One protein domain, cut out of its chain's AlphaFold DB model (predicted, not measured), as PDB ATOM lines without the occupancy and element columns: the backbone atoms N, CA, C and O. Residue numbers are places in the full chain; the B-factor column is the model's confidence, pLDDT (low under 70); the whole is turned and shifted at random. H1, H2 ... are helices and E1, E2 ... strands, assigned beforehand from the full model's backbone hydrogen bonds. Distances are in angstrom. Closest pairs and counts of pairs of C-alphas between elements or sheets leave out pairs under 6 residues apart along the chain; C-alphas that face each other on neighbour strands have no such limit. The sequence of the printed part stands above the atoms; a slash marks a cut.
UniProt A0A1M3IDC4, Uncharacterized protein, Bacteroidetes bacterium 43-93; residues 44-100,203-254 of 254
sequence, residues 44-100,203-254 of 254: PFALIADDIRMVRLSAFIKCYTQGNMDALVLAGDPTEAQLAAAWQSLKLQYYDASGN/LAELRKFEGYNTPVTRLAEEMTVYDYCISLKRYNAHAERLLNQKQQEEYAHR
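AT A GLANCE: This is residues 44 to 100 and 203 to 254 of the 254 residues of an uncharacterized protein of Bacteroidetes bacterium 43-93 (UniProt A0A1M3IDC4). Two long helices, H3 and H6, run the same way and overlap only where the last part of H3 meets the first part of H6, while the short helices H2, H1, H5 and H4 touch one after another, with H2 packed on H3 and H4 packed on H6. Residues 239 to 254, of which 239 to 252 belong to H6, stand free and stick out as an arm; without them the body spans 45 by 26 by 20 A. The printed part has 109 residues, with six named helices and one named strand in the order H1, H2, E1, H3, H4, H5, H6. The class is mostly helix. The whole is loose, with a radius of gyration of the C-alphas of 18.1 A and spans of 70 by 28 by 21 A.

IN THESE COORDINATES: Residues 44 to 56 hold no named element. H1 is residues 57 to 66, 13.7 A long, beginning at C-alpha 57 at (-16.035, -7.468, -48.429). H2 is residues 69 to 72 and strand E1 is residues 73 to 75. H3 is residues 80 to 98, 26.5 A long, ending at C-alpha 98 at (-9.102, 3.468, -50.731). After the cut, H4 is residues 203 to 210, 10.2 A long, and H5 is residues 216 to 222, 9.9 A long. H6 is residues 225 to 252, 41.0 A long, ending at C-alpha 252 at (22.639, 4.077, -63.081).

HOW THE PARTS SIT: Residues 47 to 48 pair, antiparallel, with residues 73 to 75 of E1, which pairs with no named strand. H1 touches H2, the closest C-alphas being those of Cys 63 and Met 69, 5.2 A apart. H2 touches H3 with residues 83 to 87 of H3 alone, closest at the C-alphas of Met 69 and Leu 83, 6.3 A. H3 touches H6 through residues 94 to 98 of H3 and 225 to 233 of H6, closest at the C-alphas of Ser 98 and Cys 229, 4.9 A, at a shallow tilt of 26 degrees, the same way. H4 touches H6 with residues 231 to 235 of H6 alone, closest at the C-alphas of Leu 206 and Tyr 235, 6.9 A, at a steep tilt of 66 degrees. H4 and H5 touch, about perpendicular at 79 degrees, closest at the C-alphas of Ala 204 and Val 216, 6.1 A. H5 touches H1, closest at the C-alphas of Ser 58 and Ala 220, 5.1 A. H1 and H6 only just touch, and only at their ends, with 3 pairs of C-alphas within 8 A, the closest being those of Leu 57 and Val 225, 4.8 A. H3 and H5 are apart. In H1, H3, H4, H5 and H6 every O i to N i+4 pair is within hydrogen-bond range; H2 is too short for such a pair.

THE WHOLE: The C-alphas of Pro 44 and Arg 254, the two farthest apart, are 70.5 A apart. Residues 101 to 202 are not printed, and C-alphas 100 and 203 are 17.7 A apart across this cut. The links printed whole between named elements are tight. The mean pLDDT of the printed part is 91.2, and residues 44 and 254 are under 70.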
ATOM      1  N   PRO A  44     -40.013   0.221 -37.148       58.94
ATOM      2  CA  PRO A  44     -39.423  -1.079 -36.892       58.94
ATOM      3  C   PRO A  44     -37.907  -0.922 -36.783       58.94
ATOM      4  O   PRO A  44     -37.254  -0.419 -37.698       58.94
ATOM      5  N   PHE A  45     -37.360  -1.300 -35.626       74.12
ATOM      6  CA  PHE A  45     -35.938  -1.170 -35.340       74.12
ATOM      7  C   PHE A  45     -35.159  -2.059 -36.314       74.12
ATOM      8  O   PHE A  45     -35.075  -3.276 -36.137       74.12
ATOM      9  N   ALA A  46     -34.619  -1.445 -37.364       86.06
ATOM     10  CA  ALA A  46     -33.745  -2.098 -38.316       86.06
ATOM     11  C   ALA A  46     -32.292  -1.763 -37.984       86.06
ATOM     12  O   ALA A  46     -31.907  -0.600 -37.859       86.06
ATOM     13  N   LEU A  47     -31.477  -2.803 -37.847       89.94
ATOM     14  CA  LEU A  47     -30.040  -2.692 -37.686       89.94
ATOM     15  C   LEU A  47     -29.395  -2.938 -39.050       89.94
ATOM     16  O   LEU A  47     -29.451  -4.050 -39.577       89.94
ATOM     17  N   ILE A  48     -28.775  -1.905 -39.607       93.12
ATOM     18  CA  ILE A  48     -28.105  -1.939 -40.909       93.12
ATOM     19  C   ILE A  48     -26.619  -1.691 -40.672       93.12
ATOM     20  O   ILE A  48     -26.254  -0.829 -39.876       93.12
ATOM     21  N   ALA A  49     -25.755  -2.445 -41.344       92.88
ATOM     22  CA  ALA A  49     -24.328  -2.177 -41.330       92.88
ATOM     23  C   ALA A  49     -24.027  -0.930 -42.177       92.88
ATOM     24  O   ALA A  49     -24.239  -0.934 -43.389       92.88
ATOM     25  N   ASP A  50     -23.518   0.122 -41.545       92.12
ATOM     26  CA  ASP A  50     -23.207   1.415 -42.164       92.12
ATOM     27  C   ASP A  50     -21.732   1.832 -41.995       92.12
ATOM     28  O   ASP A  50     -21.332   2.896 -42.463       92.12
ATOM     29  N   ASP A  51     -20.907   0.975 -41.386       95.25
ATOM     30  CA  ASP A  51     -19.472   1.169 -41.159       95.25
ATOM     31  C   ASP A  51     -18.644   0.130 -41.934       95.25
ATOM     32  O   ASP A  51     -18.837  -1.085 -41.794       95.25
ATOM     33  N   ILE A  52     -17.666   0.586 -42.724       96.56
ATOM     34  CA  ILE A  52     -16.801  -0.292 -43.536       96.56
ATOM     35  C   ILE A  52     -15.949  -1.263 -42.706       96.56
ATOM     36  O   ILE A  52     -15.444  -2.253 -43.238       96.56
ATOM     37  N   ARG A  53     -15.788  -1.004 -41.403       96.31
ATOM     38  CA  ARG A  53     -15.109  -1.887 -40.441       96.31
ATOM     39  C   ARG A  53     -15.988  -3.056 -39.998       96.31
ATOM     40  O   ARG A  53     -15.478  -4.022 -39.442       96.31
ATOM     41  N   MET A  54     -17.298  -2.971 -40.217       93.81
ATOM     42  CA  MET A  54     -18.269  -4.000 -39.834       93.81
ATOM     43  C   MET A  54     -18.782  -4.796 -41.038       93.81
ATOM     44  O   MET A  54     -19.197  -5.945 -40.886       93.81
ATOM     45  N   VAL A  55     -18.725  -4.216 -42.237       96.12
ATOM     46  CA  VAL A  55     -19.177  -4.861 -43.473       96.12
ATOM     47  C   VAL A  55     -18.103  -5.799 -44.023       96.12
ATOM     48  O   VAL A  55     -16.952  -5.407 -44.228       96.12
ATOM     49  N   ARG A  56     -18.488  -7.050 -44.302       96.44
ATOM     50  CA  ARG A  56     -17.637  -8.013 -45.017       96.44
ATOM     51  C   ARG A  56     -17.494  -7.615 -46.478       96.44
ATOM     52  O   ARG A  56     -18.464  -7.186 -47.104       96.44
ATOM     53  N   LEU A  57     -16.308  -7.820 -47.040       96.31
ATOM     54  CA  LEU A  57     -16.035  -7.468 -48.429       96.31
ATOM     55  C   LEU A  57     -16.982  -8.194 -49.399       96.31
ATOM     56  O   LEU A  57     -17.481  -7.578 -50.334       96.31
ATOM     57  N   SER A  58     -17.314  -9.460 -49.144       95.69
ATOM     58  CA  SER A  58     -18.270 -10.215 -49.965       95.69
ATOM     59  C   SER A  58     -19.676  -9.598 -49.996       95.69
ATOM     60  O   SER A  58     -20.318  -9.588 -51.047       95.69
ATOM     61  N   ALA A  59     -20.158  -9.048 -48.877       95.25
ATOM     62  CA  ALA A  59     -21.433  -8.332 -48.820       95.25
ATOM     63  C   ALA A  59     -21.354  -7.021 -49.614       95.25
ATOM     64  O   ALA A  59     -22.218  -6.750 -50.445       95.25
ATOM     65  N   PHE A  60     -20.267  -6.264 -49.442       96.38
ATOM     66  CA  PHE A  60     -20.032  -5.028 -50.187       96.38
ATOM     67  C   PHE A  60     -19.971  -5.253 -51.701       96.38
ATOM     68  O   PHE A  60     -20.582  -4.495 -52.450       96.38
ATOM     69  N   ILE A  61     -19.291  -6.308 -52.166       95.19
ATOM     70  CA  ILE A  61     -19.212  -6.656 -53.592       95.19
ATOM     71  C   ILE A  61     -20.612  -6.911 -54.160       95.19
ATOM     72  O   ILE A  61     -20.932  -6.394 -55.230       95.19
ATOM     73  N   LYS A  62     -21.475  -7.642 -53.439       94.31
ATOM     74  CA  LYS A  62     -22.873  -7.868 -53.851       94.31
ATOM     75  C   LYS A  62     -23.645  -6.555 -53.970       94.31
ATOM     76  O   LYS A  62     -24.302  -6.332 -54.984       94.31
ATOM     77  N   CYS A  63     -23.520  -5.657 -52.994       94.19
ATOM     78  CA  CYS A  63     -24.143  -4.333 -53.068       94.19
ATOM     79  C   CYS A  63     -23.625  -3.526 -54.267       94.19
ATOM     80  O   CYS A  63     -24.414  -2.943 -55.009       94.19
ATOM     81  N   TYR A  64     -22.308  -3.529 -54.488       92.75
ATOM     82  CA  TYR A  64     -21.651  -2.726 -55.517       92.75
ATOM     83  C   TYR A  64     -21.990  -3.189 -56.937       92.75
ATOM     84  O   TYR A  64     -22.212  -2.370 -57.825       92.75
ATOM     85  N   THR A  65     -22.018  -4.502 -57.152       91.44
ATOM     86  CA  THR A  65     -22.097  -5.107 -58.492       91.44
ATOM     87  C   THR A  65     -23.506  -5.554 -58.867       91.44
ATOM     88  O   THR A  65     -23.886  -5.464 -60.030       91.44
ATOM     89  N   GLN A  66     -24.292  -6.018 -57.891       90.50
ATOM     90  CA  GLN A  66     -25.627  -6.584 -58.107       90.50
ATOM     91  C   GLN A  66     -26.741  -5.647 -57.622       90.50
ATOM     92  O   GLN A  66     -27.915  -5.943 -57.828       90.50
ATOM     93  N   GLY A  67     -26.403  -4.539 -56.950       88.81
ATOM     94  CA  GLY A  67     -27.388  -3.634 -56.351       88.81
ATOM     95  C   GLY A  67     -28.163  -4.254 -55.183       88.81
ATOM     96  O   GLY A  67     -29.167  -3.695 -54.754       88.81
ATOM     97  N   ASN A  68     -27.720  -5.404 -54.666       91.69
ATOM     98  CA  ASN A  68     -28.402  -6.114 -53.593       91.69
ATOM     99  C   ASN A  68     -28.029  -5.510 -52.229       91.69
ATOM    100  O   ASN A  68     -27.011  -5.881 -51.644       91.69
ATOM    101  N   MET A  69     -28.848  -4.575 -51.741       93.25
ATOM    102  CA  MET A  69     -28.635  -3.898 -50.453       93.25
ATOM    103  C   MET A  69     -29.076  -4.733 -49.245       93.25
ATOM    104  O   MET A  69     -28.653  -4.434 -48.130       93.25
ATOM    105  N   ASP A  70     -29.829  -5.820 -49.450       91.88
ATOM    106  CA  ASP A  70     -30.258  -6.718 -48.366       91.88
ATOM    107  C   ASP A  70     -29.058  -7.363 -47.658       91.88
ATOM    108  O   ASP A  70     -29.124  -7.729 -46.487       91.88
ATOM    109  N   ALA A  71     -27.912  -7.445 -48.343       92.50
ATOM    110  CA  ALA A  71     -26.653  -7.907 -47.768       92.50
ATOM    111  C   ALA A  71     -26.109  -7.005 -46.636       92.50
ATOM    112  O   ALA A  71     -25.187  -7.421 -45.935       92.50
ATOM    113  N   LEU A  72     -26.652  -5.794 -46.458       93.62
ATOM    114  CA  LEU A  72     -26.286  -4.859 -45.388       93.62
ATOM    115  C   LEU A  72     -27.154  -5.013 -44.131       93.62
ATOM    116  O   LEU A  72     -26.843  -4.418 -43.100       93.62
ATOM    117  N   VAL A  73     -28.242  -5.784 -44.196       94.69
ATOM    118  CA  VAL A  73     -29.190  -5.927 -43.087       94.69
ATOM    119  C   VAL A  73     -28.633  -6.887 -42.041       94.69
ATOM    120  O   VAL A  73     -28.337  -8.043 -42.333       94.69
ATOM    121  N   LEU A  74     -28.505  -6.410 -40.802       92.12
ATOM    122  CA  LEU A  74     -28.082  -7.216 -39.654       92.12
ATOM    123  C   LEU A  74     -29.284  -7.728 -38.853       92.12
ATOM    124  O   LEU A  74     -29.250  -8.851 -38.351       92.12
ATOM    125  N   ALA A  75     -30.336  -6.917 -38.722       91.75
ATOM    126  CA  ALA A  75     -31.601  -7.297 -38.093       91.75
ATOM    127  C   ALA A  75     -32.746  -6.360 -38.515       91.75
ATOM    128  O   ALA A  75     -32.503  -5.207 -38.865       91.75
ATOM    129  N   GLY A  76     -33.990  -6.831 -38.393       91.62
ATOM    130  CA  GLY A  76     -35.200  -6.049 -38.677       91.62
ATOM    131  C   GLY A  76     -35.511  -5.901 -40.169       91.62
ATOM    132  O   GLY A  76     -34.861  -6.522 -41.007       91.62
ATOM    133  N   ASP A  77     -36.511  -5.071 -40.471       91.56
ATOM    134  CA  ASP A  77     -37.025  -4.831 -41.824       91.56
ATOM    135  C   ASP A  77     -36.812  -3.355 -42.207       91.56
ATOM    136  O   ASP A  77     -37.691  -2.520 -41.965       91.56
ATOM    137  N   PRO A  78     -35.632  -2.989 -42.743       92.06
ATOM    138  CA  PRO A  78     -35.338  -1.605 -43.078       92.06
ATOM    139  C   PRO A  78     -36.130  -1.122 -44.288       92.06
ATOM    140  O   PRO A  78     -36.435  -1.869 -45.218       92.06
ATOM    141  N   THR A  79     -36.397   0.178 -44.310       91.31
ATOM    142  CA  THR A  79     -36.961   0.837 -45.488       91.31
ATOM    143  C   THR A  79     -35.904   0.995 -46.582       91.31
ATOM    144  O   THR A  79     -34.701   1.080 -46.320       91.31
ATOM    145  N   GLU A  80     -36.352   1.117 -47.834       89.69
ATOM    146  CA  GLU A  80     -35.467   1.371 -48.980       89.69
ATOM    147  C   GLU A  80     -34.624   2.645 -48.783       89.69
ATOM    148  O   GLU A  80     -33.448   2.687 -49.149       89.69
ATOM    149  N   ALA A  81     -35.189   3.666 -48.131       86.19
ATOM    150  CA  ALA A  81     -34.486   4.904 -47.808       86.19
ATOM    151  C   ALA A  81     -33.338   4.683 -46.808       86.19
ATOM    152  O   ALA A  81     -32.251   5.234 -46.996       86.19
ATOM    153  N   GLN A  82     -33.549   3.856 -45.778       88.56
ATOM    154  CA  GLN A  82     -32.508   3.519 -44.803       88.56
ATOM    155  C   GLN A  82     -31.374   2.712 -45.456       88.56
ATOM    156  O   GLN A  82     -30.200   3.015 -45.235       88.56
ATOM    157  N   LEU A  83     -31.706   1.748 -46.323       92.94
ATOM    158  CA  LEU A  83     -30.717   0.985 -47.096       92.94
ATOM    159  C   LEU A  83     -29.913   1.882 -48.043       92.94
ATOM    160  O   LEU A  83     -28.686   1.789 -48.100       92.94
ATOM    161  N   ALA A  84     -30.587   2.784 -48.759       89.69
ATOM    162  CA  ALA A  84     -29.929   3.733 -49.647       89.69
ATOM    163  C   ALA A  84     -28.978   4.661 -48.874       89.69
ATOM    164  O   ALA A  84     -27.854   4.892 -49.324       89.69
ATOM    165  N   ALA A  85     -29.388   5.160 -47.703       87.69
ATOM    166  CA  ALA A  85     -28.555   6.009 -46.855       87.69
ATOM    167  C   ALA A  85     -27.310   5.266 -46.338       87.69
ATOM    168  O   ALA A  85     -26.192   5.767 -46.492       87.69
ATOM    169  N   ALA A  86     -27.486   4.050 -45.807       91.81
ATOM    170  CA  ALA A  86     -26.382   3.209 -45.344       91.81
ATOM    171  C   ALA A  86     -25.394   2.906 -46.480       91.81
ATOM    172  O   ALA A  86     -24.183   3.072 -46.324       91.81
ATOM    173  N   TRP A  87     -25.899   2.561 -47.667       94.44
ATOM    174  CA  TRP A  87     -25.057   2.306 -48.832       94.44
ATOM    175  C   TRP A  87     -24.263   3.534 -49.284       94.44
ATOM    176  O   TRP A  87     -23.083   3.428 -49.629       94.44
ATOM    177  N   GLN A  88     -24.877   4.721 -49.283       89.94
ATOM    178  CA  GLN A  88     -24.162   5.957 -49.610       89.94
ATOM    179  C   GLN A  88     -23.055   6.251 -48.591       89.94
ATOM    180  O   GLN A  88     -21.946   6.593 -49.001       89.94
ATOM    181  N   SER A  89     -23.321   6.059 -47.295       91.88
ATOM    182  CA  SER A  89     -22.315   6.202 -46.233       91.88
ATOM    183  C   SER A  89     -21.125   5.257 -46.442       91.88
ATOM    184  O   SER A  89     -19.973   5.696 -46.468       91.88
ATOM    185  N   LEU A  90     -21.395   3.971 -46.693       94.56
ATOM    186  CA  LEU A  90     -20.362   2.960 -46.932       94.56
ATOM    187  C   LEU A  90     -19.492   3.276 -48.149       94.56
ATOM    188  O   LEU A  90     -18.274   3.114 -48.090       94.56
ATOM    189  N   LYS A  91     -20.090   3.744 -49.252       92.50
ATOM    190  CA  LYS A  91     -19.328   4.124 -50.452       92.50
ATOM    191  C   LYS A  91     -18.365   5.275 -50.186       92.50
ATOM    192  O   LYS A  91     -17.233   5.216 -50.656       92.50
ATOM    193  N   LEU A  92     -18.780   6.299 -49.435       89.88
ATOM    194  CA  LEU A  92     -17.886   7.407 -49.085       89.88
ATOM    195  C   LEU A  92     -16.717   6.932 -48.230       89.88
ATOM    196  O   LEU A  92     -15.566   7.213 -48.558       89.88
ATOM    197  N   GLN A  93     -17.005   6.150 -47.191       93.50
ATOM    198  CA  GLN A  93     -15.971   5.558 -46.347       93.50
ATOM    199  C   GLN A  93     -15.008   4.686 -47.167       93.50
ATOM    200  O   GLN A  93     -13.799   4.759 -46.972       93.50
ATOM    201  N   TYR A  94     -15.517   3.903 -48.122       94.31
ATOM    202  CA  TYR A  94     -14.697   3.118 -49.044       94.31
ATOM    203  C   TYR A  94     -13.811   3.996 -49.941       94.31
ATOM    204  O   TYR A  94     -12.627   3.699 -50.112       94.31
ATOM    205  N   TYR A  95     -14.331   5.084 -50.514       90.62
ATOM    206  CA  TYR A  95     -13.534   5.984 -51.355       90.62
ATOM    207  C   TYR A  95     -12.435   6.695 -50.562       90.62
ATOM    208  O   TYR A  95     -11.293   6.754 -51.021       90.62
ATOM    209  N   ASP A  96     -12.735   7.136 -49.342       91.25
ATOM    210  CA  ASP A  96     -11.744   7.717 -48.435       91.25
ATOM    211  C   ASP A  96     -10.675   6.681 -48.027       91.25
ATOM    212  O   ASP A  96      -9.458   6.853 -48.219       91.25
ATOM    213  N   ALA A  97     -11.124   5.508 -47.576       91.31
ATOM    214  CA  ALA A  97     -10.249   4.427 -47.151       91.31
ATOM    215  C   ALA A  97      -9.408   3.848 -48.296       91.31
ATOM    216  O   ALA A  97      -8.279   3.434 -48.039       91.31
ATOM    217  N   SER A  98      -9.882   3.864 -49.545       88.06
ATOM    218  CA  SER A  98      -9.102   3.468 -50.731       88.06
ATOM    219  C   SER A  98      -8.187   4.579 -51.256       88.06
ATOM    220  O   SER A  98      -7.262   4.295 -52.013       88.06
ATOM    221  N   GLY A  99      -8.356   5.825 -50.795       83.25
ATOM    222  CA  GLY A  99      -7.574   6.976 -51.253       83.25
ATOM    223  C   GLY A  99      -8.025   7.510 -52.615       83.25
ATOM    224  O   GLY A  99      -7.287   8.255 -53.260       83.25
ATOM    225  N   ASN A 100      -9.227   7.142 -53.062       83.44
ATOM    226  CA  ASN A 100      -9.811   7.647 -54.295       83.44
ATOM    227  C   ASN A 100     -10.464   9.016 -54.052       83.44
ATOM    228  O   ASN A 100     -11.686   9.142 -53.960       83.44
ATOM    229  N   LEU A 203      -7.994  -9.059 -54.892       93.62
ATOM    230  CA  LEU A 203      -7.772  -9.940 -53.748       93.62
ATOM    231  C   LEU A 203      -6.758 -11.049 -54.041       93.62
ATOM    232  O   LEU A 203      -6.014 -11.430 -53.142       93.62
ATOM    233  N   ALA A 204      -6.711 -11.585 -55.262       93.56
ATOM    234  CA  ALA A 204      -5.731 -12.601 -55.631       93.56
ATOM    235  C   ALA A 204      -4.298 -12.052 -55.578       93.56
ATOM    236  O   ALA A 204      -3.400 -12.742 -55.091       93.56
ATOM    237  N   GLU A 205      -4.083 -10.811 -56.022       93.06
ATOM    238  CA  GLU A 205      -2.789 -10.134 -55.900       93.06
ATOM    239  C   GLU A 205      -2.454  -9.798 -54.442       93.06
ATOM    240  O   GLU A 205      -1.354 -10.106 -53.978       93.06
ATOM    241  N   LEU A 206      -3.419  -9.279 -53.674       92.81
ATOM    242  CA  LEU A 206      -3.241  -9.020 -52.240       92.81
ATOM    243  C   LEU A 206      -2.897 -10.288 -51.466       92.81
ATOM    244  O   LEU A 206      -1.987 -10.291 -50.641       92.81
ATOM    245  N   ARG A 207      -3.572 -11.394 -51.777       93.81
ATOM    246  CA  ARG A 207      -3.311 -12.706 -51.189       93.81
ATOM    247  C   ARG A 207      -1.862 -13.139 -51.411       93.81
ATOM    248  O   ARG A 207      -1.232 -13.616 -50.469       93.81
ATOM    249  N   LYS A 208      -1.335 -12.982 -52.632       92.31
ATOM    250  CA  LYS A 208       0.071 -13.295 -52.947       92.31
ATOM    251  C   LYS A 208       1.026 -12.375 -52.188       92.31
ATOM    252  O   LYS A 208       2.019 -12.855 -51.654       92.31
ATOM    253  N   PHE A 209       0.720 -11.080 -52.141       92.56
ATOM    254  CA  PHE A 209       1.548 -10.067 -51.493       92.56
ATOM    255  C   PHE A 209       1.637 -10.252 -49.972       92.56
ATOM    256  O   PHE A 209       2.732 -10.215 -49.418       92.56
ATOM    257  N   GLU A 210       0.509 -10.488 -49.300       91.75
ATOM    258  CA  GLU A 210       0.451 -10.649 -47.840       91.75
ATOM    259  C   GLU A 210       0.720 -12.094 -47.379       91.75
ATOM    260  O   GLU A 210       0.857 -12.353 -46.185       91.75
ATOM    261  N   GLY A 211       0.840 -13.045 -48.313       91.12
ATOM    262  CA  GLY A 211       1.169 -14.440 -48.014       91.12
ATOM    263  C   GLY A 211       0.008 -15.251 -47.429       91.12
ATOM    264  O   GLY A 211       0.234 -16.228 -46.713       91.12
ATOM    265  N   TYR A 212      -1.239 -14.874 -47.720       88.50
ATOM    266  CA  TYR A 212      -2.406 -15.619 -47.249       88.50
ATOM    267  C   TYR A 212      -2.547 -16.970 -47.964       88.50
ATOM    268  O   TYR A 212      -2.642 -17.066 -49.190       88.50
ATOM    269  N   ASN A 213      -2.695 -18.038 -47.181       88.69
ATOM    270  CA  ASN A 213      -2.962 -19.377 -47.714       88.69
ATOM    271  C   ASN A 213      -4.456 -19.647 -47.973       88.69
ATOM    272  O   ASN A 213      -4.792 -20.625 -48.639       88.69
ATOM    273  N   THR A 214      -5.343 -18.767 -47.509       89.38
ATOM    274  CA  THR A 214      -6.800 -18.875 -47.661       89.38
ATOM    275  C   THR A 214      -7.243 -18.670 -49.121       89.38
ATOM    276  O   THR A 214      -6.697 -17.797 -49.800       89.38
ATOM    277  N   PRO A 215      -8.226 -19.436 -49.638       92.69
ATOM    278  CA  PRO A 215      -8.833 -19.176 -50.947       92.69
ATOM    279  C   PRO A 215      -9.423 -17.763 -51.043       92.69
ATOM    280  O   PRO A 215      -9.967 -17.260 -50.064       92.69
ATOM    281  N   VAL A 216      -9.372 -17.148 -52.230       91.38
ATOM    282  CA  VAL A 216      -9.814 -15.755 -52.461       91.38
ATOM    283  C   VAL A 216     -11.272 -15.523 -52.047       91.38
ATOM    284  O   VAL A 216     -11.571 -14.531 -51.393       91.38
ATOM    285  N   THR A 217     -12.165 -16.461 -52.363       90.50
ATOM    286  CA  THR A 217     -13.590 -16.378 -52.002       90.50
ATOM    287  C   THR A 217     -13.795 -16.332 -50.491       90.50
ATOM    288  O   THR A 217     -14.487 -15.460 -49.980       90.50
ATOM    289  N   ARG A 218     -13.118 -17.221 -49.762       92.25
ATOM    290  CA  ARG A 218     -13.163 -17.263 -48.299       92.25
ATOM    291  C   ARG A 218     -12.494 -16.037 -47.671       92.25
ATOM    292  O   ARG A 218     -12.979 -15.521 -46.671       92.25
ATOM    293  N   LEU A 219     -11.424 -15.531 -48.283       91.81
ATOM    294  CA  LEU A 219     -10.786 -14.289 -47.850       91.81
ATOM    295  C   LEU A 219     -11.760 -13.103 -47.952       91.81
ATOM    296  O   LEU A 219     -11.819 -12.302 -47.028       91.81
ATOM    297  N   ALA A 220     -12.571 -13.024 -49.012       93.31
ATOM    298  CA  ALA A 220     -13.595 -11.986 -49.159       93.31
ATOM    299  C   ALA A 220     -14.713 -12.072 -48.098       93.31
ATOM    300  O   ALA A 220     -15.307 -11.056 -47.742       93.31
ATOM    301  N   GLU A 221     -15.019 -13.269 -47.591       93.94
ATOM    302  CA  GLU A 221     -16.006 -13.477 -46.519       93.94
ATOM    303  C   GLU A 221     -15.456 -13.136 -45.128       93.94
ATOM    304  O   GLU A 221     -16.199 -12.676 -44.262       93.94
ATOM    305  N   GLU A 222     -14.160 -13.357 -44.908       93.50
ATOM    306  CA  GLU A 222     -13.494 -13.127 -43.622       93.50
ATOM    307  C   GLU A 222     -12.975 -11.684 -43.481       93.50
ATOM    308  O   GLU A 222     -12.921 -11.157 -42.371       93.50
ATOM    309  N   MET A 223     -12.636 -11.015 -44.583       95.12
ATOM    310  CA  MET A 223     -12.074  -9.662 -44.593       95.12
ATOM    311  C   MET A 223     -13.166  -8.583 -44.552       95.12
ATOM    312  O   MET A 223     -14.216  -8.708 -45.192       95.12
ATOM    313  N   THR A 224     -12.928  -7.502 -43.808       97.31
ATOM    314  CA  THR A 224     -13.801  -6.318 -43.844       97.31
ATOM    315  C   THR A 224     -13.460  -5.421 -45.036       97.31
ATOM    316  O   THR A 224     -12.359  -5.485 -45.586       97.31
ATOM    317  N   VAL A 225     -14.383  -4.545 -45.440       96.88
ATOM    318  CA  VAL A 225     -14.106  -3.547 -46.493       96.88
ATOM    319  C   VAL A 225     -12.935  -2.645 -46.091       96.88
ATOM    320  O   VAL A 225     -12.084  -2.325 -46.919       96.88
ATOM    321  N   TYR A 226     -12.843  -2.282 -44.809       97.00
ATOM    322  CA  TYR A 226     -11.718  -1.509 -44.288       97.00
ATOM    323  C   TYR A 226     -10.377  -2.234 -44.457       97.00
ATOM    324  O   TYR A 226      -9.436  -1.664 -45.015       97.00
ATOM    325  N   ASP A 227     -10.291  -3.497 -44.025       95.94
ATOM    326  CA  ASP A 227      -9.063  -4.296 -44.130       95.94
ATOM    327  C   ASP A 227      -8.601  -4.411 -45.584       95.94
ATOM    328  O   ASP A 227      -7.413  -4.266 -45.882       95.94
ATOM    329  N   TYR A 228      -9.555  -4.593 -46.498       96.56
ATOM    330  CA  TYR A 228      -9.302  -4.618 -47.931       96.56
ATOM    331  C   TYR A 228      -8.673  -3.314 -48.431       96.56
ATOM    332  O   TYR A 228      -7.607  -3.336 -49.050       96.56
ATOM    333  N   CYS A 229      -9.282  -2.168 -48.115       95.62
ATOM    334  CA  CYS A 229      -8.772  -0.856 -48.512       95.62
ATOM    335  C   CYS A 229      -7.352  -0.594 -47.989       95.62
ATOM    336  O   CYS A 229      -6.495  -0.095 -48.723       95.62
ATOM    337  N   ILE A 230      -7.083  -0.945 -46.729       94.44
ATOM    338  CA  ILE A 230      -5.758  -0.779 -46.125       94.44
ATOM    339  C   ILE A 230      -4.727  -1.692 -46.796       94.44
ATOM    340  O   ILE A 230      -3.616  -1.243 -47.092       94.44
ATOM    341  N   SER A 231      -5.091  -2.943 -47.076       93.56
ATOM    342  CA  SER A 231      -4.225  -3.905 -47.769       93.56
ATOM    343  C   SER A 231      -3.888  -3.419 -49.180       93.56
ATOM    344  O   SER A 231      -2.721  -3.417 -49.576       93.56
ATOM    345  N   LEU A 232      -4.880  -2.887 -49.902       92.81
ATOM    346  CA  LEU A 232      -4.699  -2.297 -51.228       92.81
ATOM    347  C   LEU A 232      -3.755  -1.089 -51.206       92.81
ATOM    348  O   LEU A 232      -2.839  -1.007 -52.024       92.81
ATOM    349  N   LYS A 233      -3.901  -0.189 -50.225       92.06
ATOM    350  CA  LYS A 233      -2.977   0.943 -50.038       92.06
ATOM    351  C   LYS A 233      -1.536   0.477 -49.810       92.06
ATOM    352  O   LYS A 233      -0.614   1.026 -50.414       92.06
ATOM    353  N   ARG A 234      -1.327  -0.536 -48.960       92.75
ATOM    354  CA  ARG A 234       0.013  -1.100 -48.700       92.75
ATOM    355  C   ARG A 234       0.617  -1.717 -49.957       92.75
ATOM    356  O   ARG A 234       1.785  -1.464 -50.248       92.75
ATOM    357  N   TYR A 235      -0.178  -2.488 -50.693       93.25
ATOM    358  CA  TYR A 235       0.240  -3.115 -51.942       93.25
ATOM    359  C   TYR A 235       0.651  -2.077 -52.990       93.25
ATOM    360  O   TYR A 235       1.752  -2.163 -53.532       93.25
ATOM    361  N   ASN A 236      -0.170  -1.046 -53.209       90.38
ATOM    362  CA  ASN A 236       0.131   0.021 -54.166       90.38
ATOM    363  C   ASN A 236       1.418   0.770 -53.791       90.38
ATOM    364  O   ASN A 236       2.305   0.929 -54.627       90.38
ATOM    365  N   ALA A 237       1.584   1.132 -52.514       91.44
ATOM    366  CA  ALA A 237       2.803   1.786 -52.037       91.44
ATOM    367  C   ALA A 237       4.056   0.906 -52.209       91.44
ATOM    368  O   ALA A 237       5.151   1.410 -52.466       91.44
ATOM    369  N   HIS A 238       3.925  -0.415 -52.061       92.44
ATOM    370  CA  HIS A 238       5.014  -1.353 -52.322       92.44
ATOM    371  C   HIS A 238       5.343  -1.446 -53.819       92.44
ATOM    372  O   HIS A 238       6.513  -1.366 -54.195       92.44
ATOM    373  N   ALA A 239       4.325  -1.562 -54.676       91.00
ATOM    374  CA  ALA A 239       4.489  -1.617 -56.126       91.00
ATOM    375  C   ALA A 239       5.179  -0.354 -56.675       91.00
ATOM    376  O   ALA A 239       6.112  -0.461 -57.471       91.00
ATOM    377  N   GLU A 240       4.792   0.829 -56.191       91.62
ATOM    378  CA  GLU A 240       5.428   2.103 -56.549       91.62
ATOM    379  C   GLU A 240       6.910   2.149 -56.159       91.62
ATOM    380  O   GLU A 240       7.753   2.571 -56.951       91.62
ATOM    381  N   ARG A 241       7.265   1.673 -54.957       93.19
ATOM    382  CA  ARG A 241       8.673   1.617 -54.523       93.19
ATOM    383  C   ARG A 241       9.509   0.719 -55.427       93.19
ATOM    384  O   ARG A 241      10.607   1.118 -55.806       93.19
ATOM    385  N   LEU A 242       8.993  -0.457 -55.785       92.50
ATOM    386  CA  LEU A 242       9.684  -1.375 -56.694       92.50
ATOM    387  C   LEU A 242       9.863  -0.770 -58.089       92.50
ATOM    388  O   LEU A 242      10.917  -0.942 -58.701       92.50
ATOM    389  N   LEU A 243       8.855  -0.054 -58.592       92.12
ATOM    390  CA  LEU A 243       8.944   0.627 -59.880       92.12
ATOM    391  C   LEU A 243      10.038   1.704 -59.863       92.12
ATOM    392  O   LEU A 243      10.877   1.741 -60.761       92.12
ATOM    393  N   ASN A 244      10.068   2.529 -58.816       92.56
ATOM    394  CA  ASN A 244      11.063   3.589 -58.662       92.56
ATOM    395  C   ASN A 244      12.488   3.031 -58.526       92.56
ATOM    396  O   ASN A 244      13.416   3.591 -59.104       92.56
ATOM    397  N   GLN A 245      12.668   1.918 -57.808       92.25
ATOM    398  CA  GLN A 245      13.965   1.239 -57.692       92.25
ATOM    399  C   GLN A 245      14.467   0.746 -59.051       92.25
ATOM    400  O   GLN A 245      15.592   1.062 -59.430       92.25
ATOM    401  N   LYS A 246      13.615   0.065 -59.828       91.69
ATOM    402  CA  LYS A 246      13.974  -0.400 -61.178       91.69
ATOM    403  C   LYS A 246      14.372   0.749 -62.100       91.69
ATOM    404  O   LYS A 246      15.360   0.647 -62.817       91.69
ATOM    405  N   GLN A 247      13.637   1.860 -62.056       91.19
ATOM    406  CA  GLN A 247      13.980   3.044 -62.845       91.19
ATOM    407  C   GLN A 247      15.345   3.611 -62.434       91.19
ATOM    408  O   GLN A 247      16.164   3.908 -63.296       91.19
ATOM    409  N   GLN A 248      15.623   3.725 -61.131       88.56
ATOM    410  CA  GLN A 248      16.918   4.206 -60.636       88.56
ATOM    411  C   GLN A 248      18.086   3.305 -61.064       88.56
ATOM    412  O   GLN A 248      19.129   3.821 -61.464       88.56
ATOM    413  N   GLU A 249      17.905   1.984 -61.034       90.62
ATOM    414  CA  GLU A 249      18.895   1.016 -61.523       90.62
ATOM    415  C   GLU A 249      19.143   1.173 -63.033       90.62
ATOM    416  O   GLU A 249      20.292   1.228 -63.471       90.62
ATOM    417  N   GLU A 250      18.090   1.338 -63.838       86.12
ATOM    418  CA  GLU A 250      18.213   1.573 -65.283       86.12
ATOM    419  C   GLU A 250      18.938   2.884 -65.621       86.12
ATOM    420  O   GLU A 250      19.693   2.927 -66.594       86.12
ATOM    421  N   TYR A 251      18.741   3.946 -64.831       83.62
ATOM    422  CA  TYR A 251      19.479   5.204 -64.991       83.62
ATOM    423  C   TYR A 251      20.944   5.090 -64.556       83.62
ATOM    424  O   TYR A 251      21.790   5.732 -65.165       83.62
ATOM    425  N   ALA A 252      21.262   4.279 -63.543       78.38
ATOM    426  CA  ALA A 252      22.639   4.077 -63.081       78.38
ATOM    427  C   ALA A 252      23.501   3.254 -64.061       78.38
ATOM    428  O   ALA A 252      24.730   3.307 -63.997       78.38
ATOM    429  N   HIS A 253      22.870   2.492 -64.959       73.44
ATOM    430  CA  HIS A 253      23.531   1.670 -65.976       73.44
ATOM    431  C   HIS A 253      23.633   2.329 -67.366       73.44
ATOM    432  O   HIS A 253      24.147   1.696 -68.292       73.44
ATOM    433  N   ARG A 254      23.155   3.569 -67.524       66.50
ATOM    434  CA  ARG A 254      23.286   4.380 -68.746       66.50
ATOM    435  C   ARG A 254      24.365   5.441 -68.584       66.50
ATOM    436  O   ARG A 254      25.049   5.699 -69.598       66.50
TER     437      ARG A 254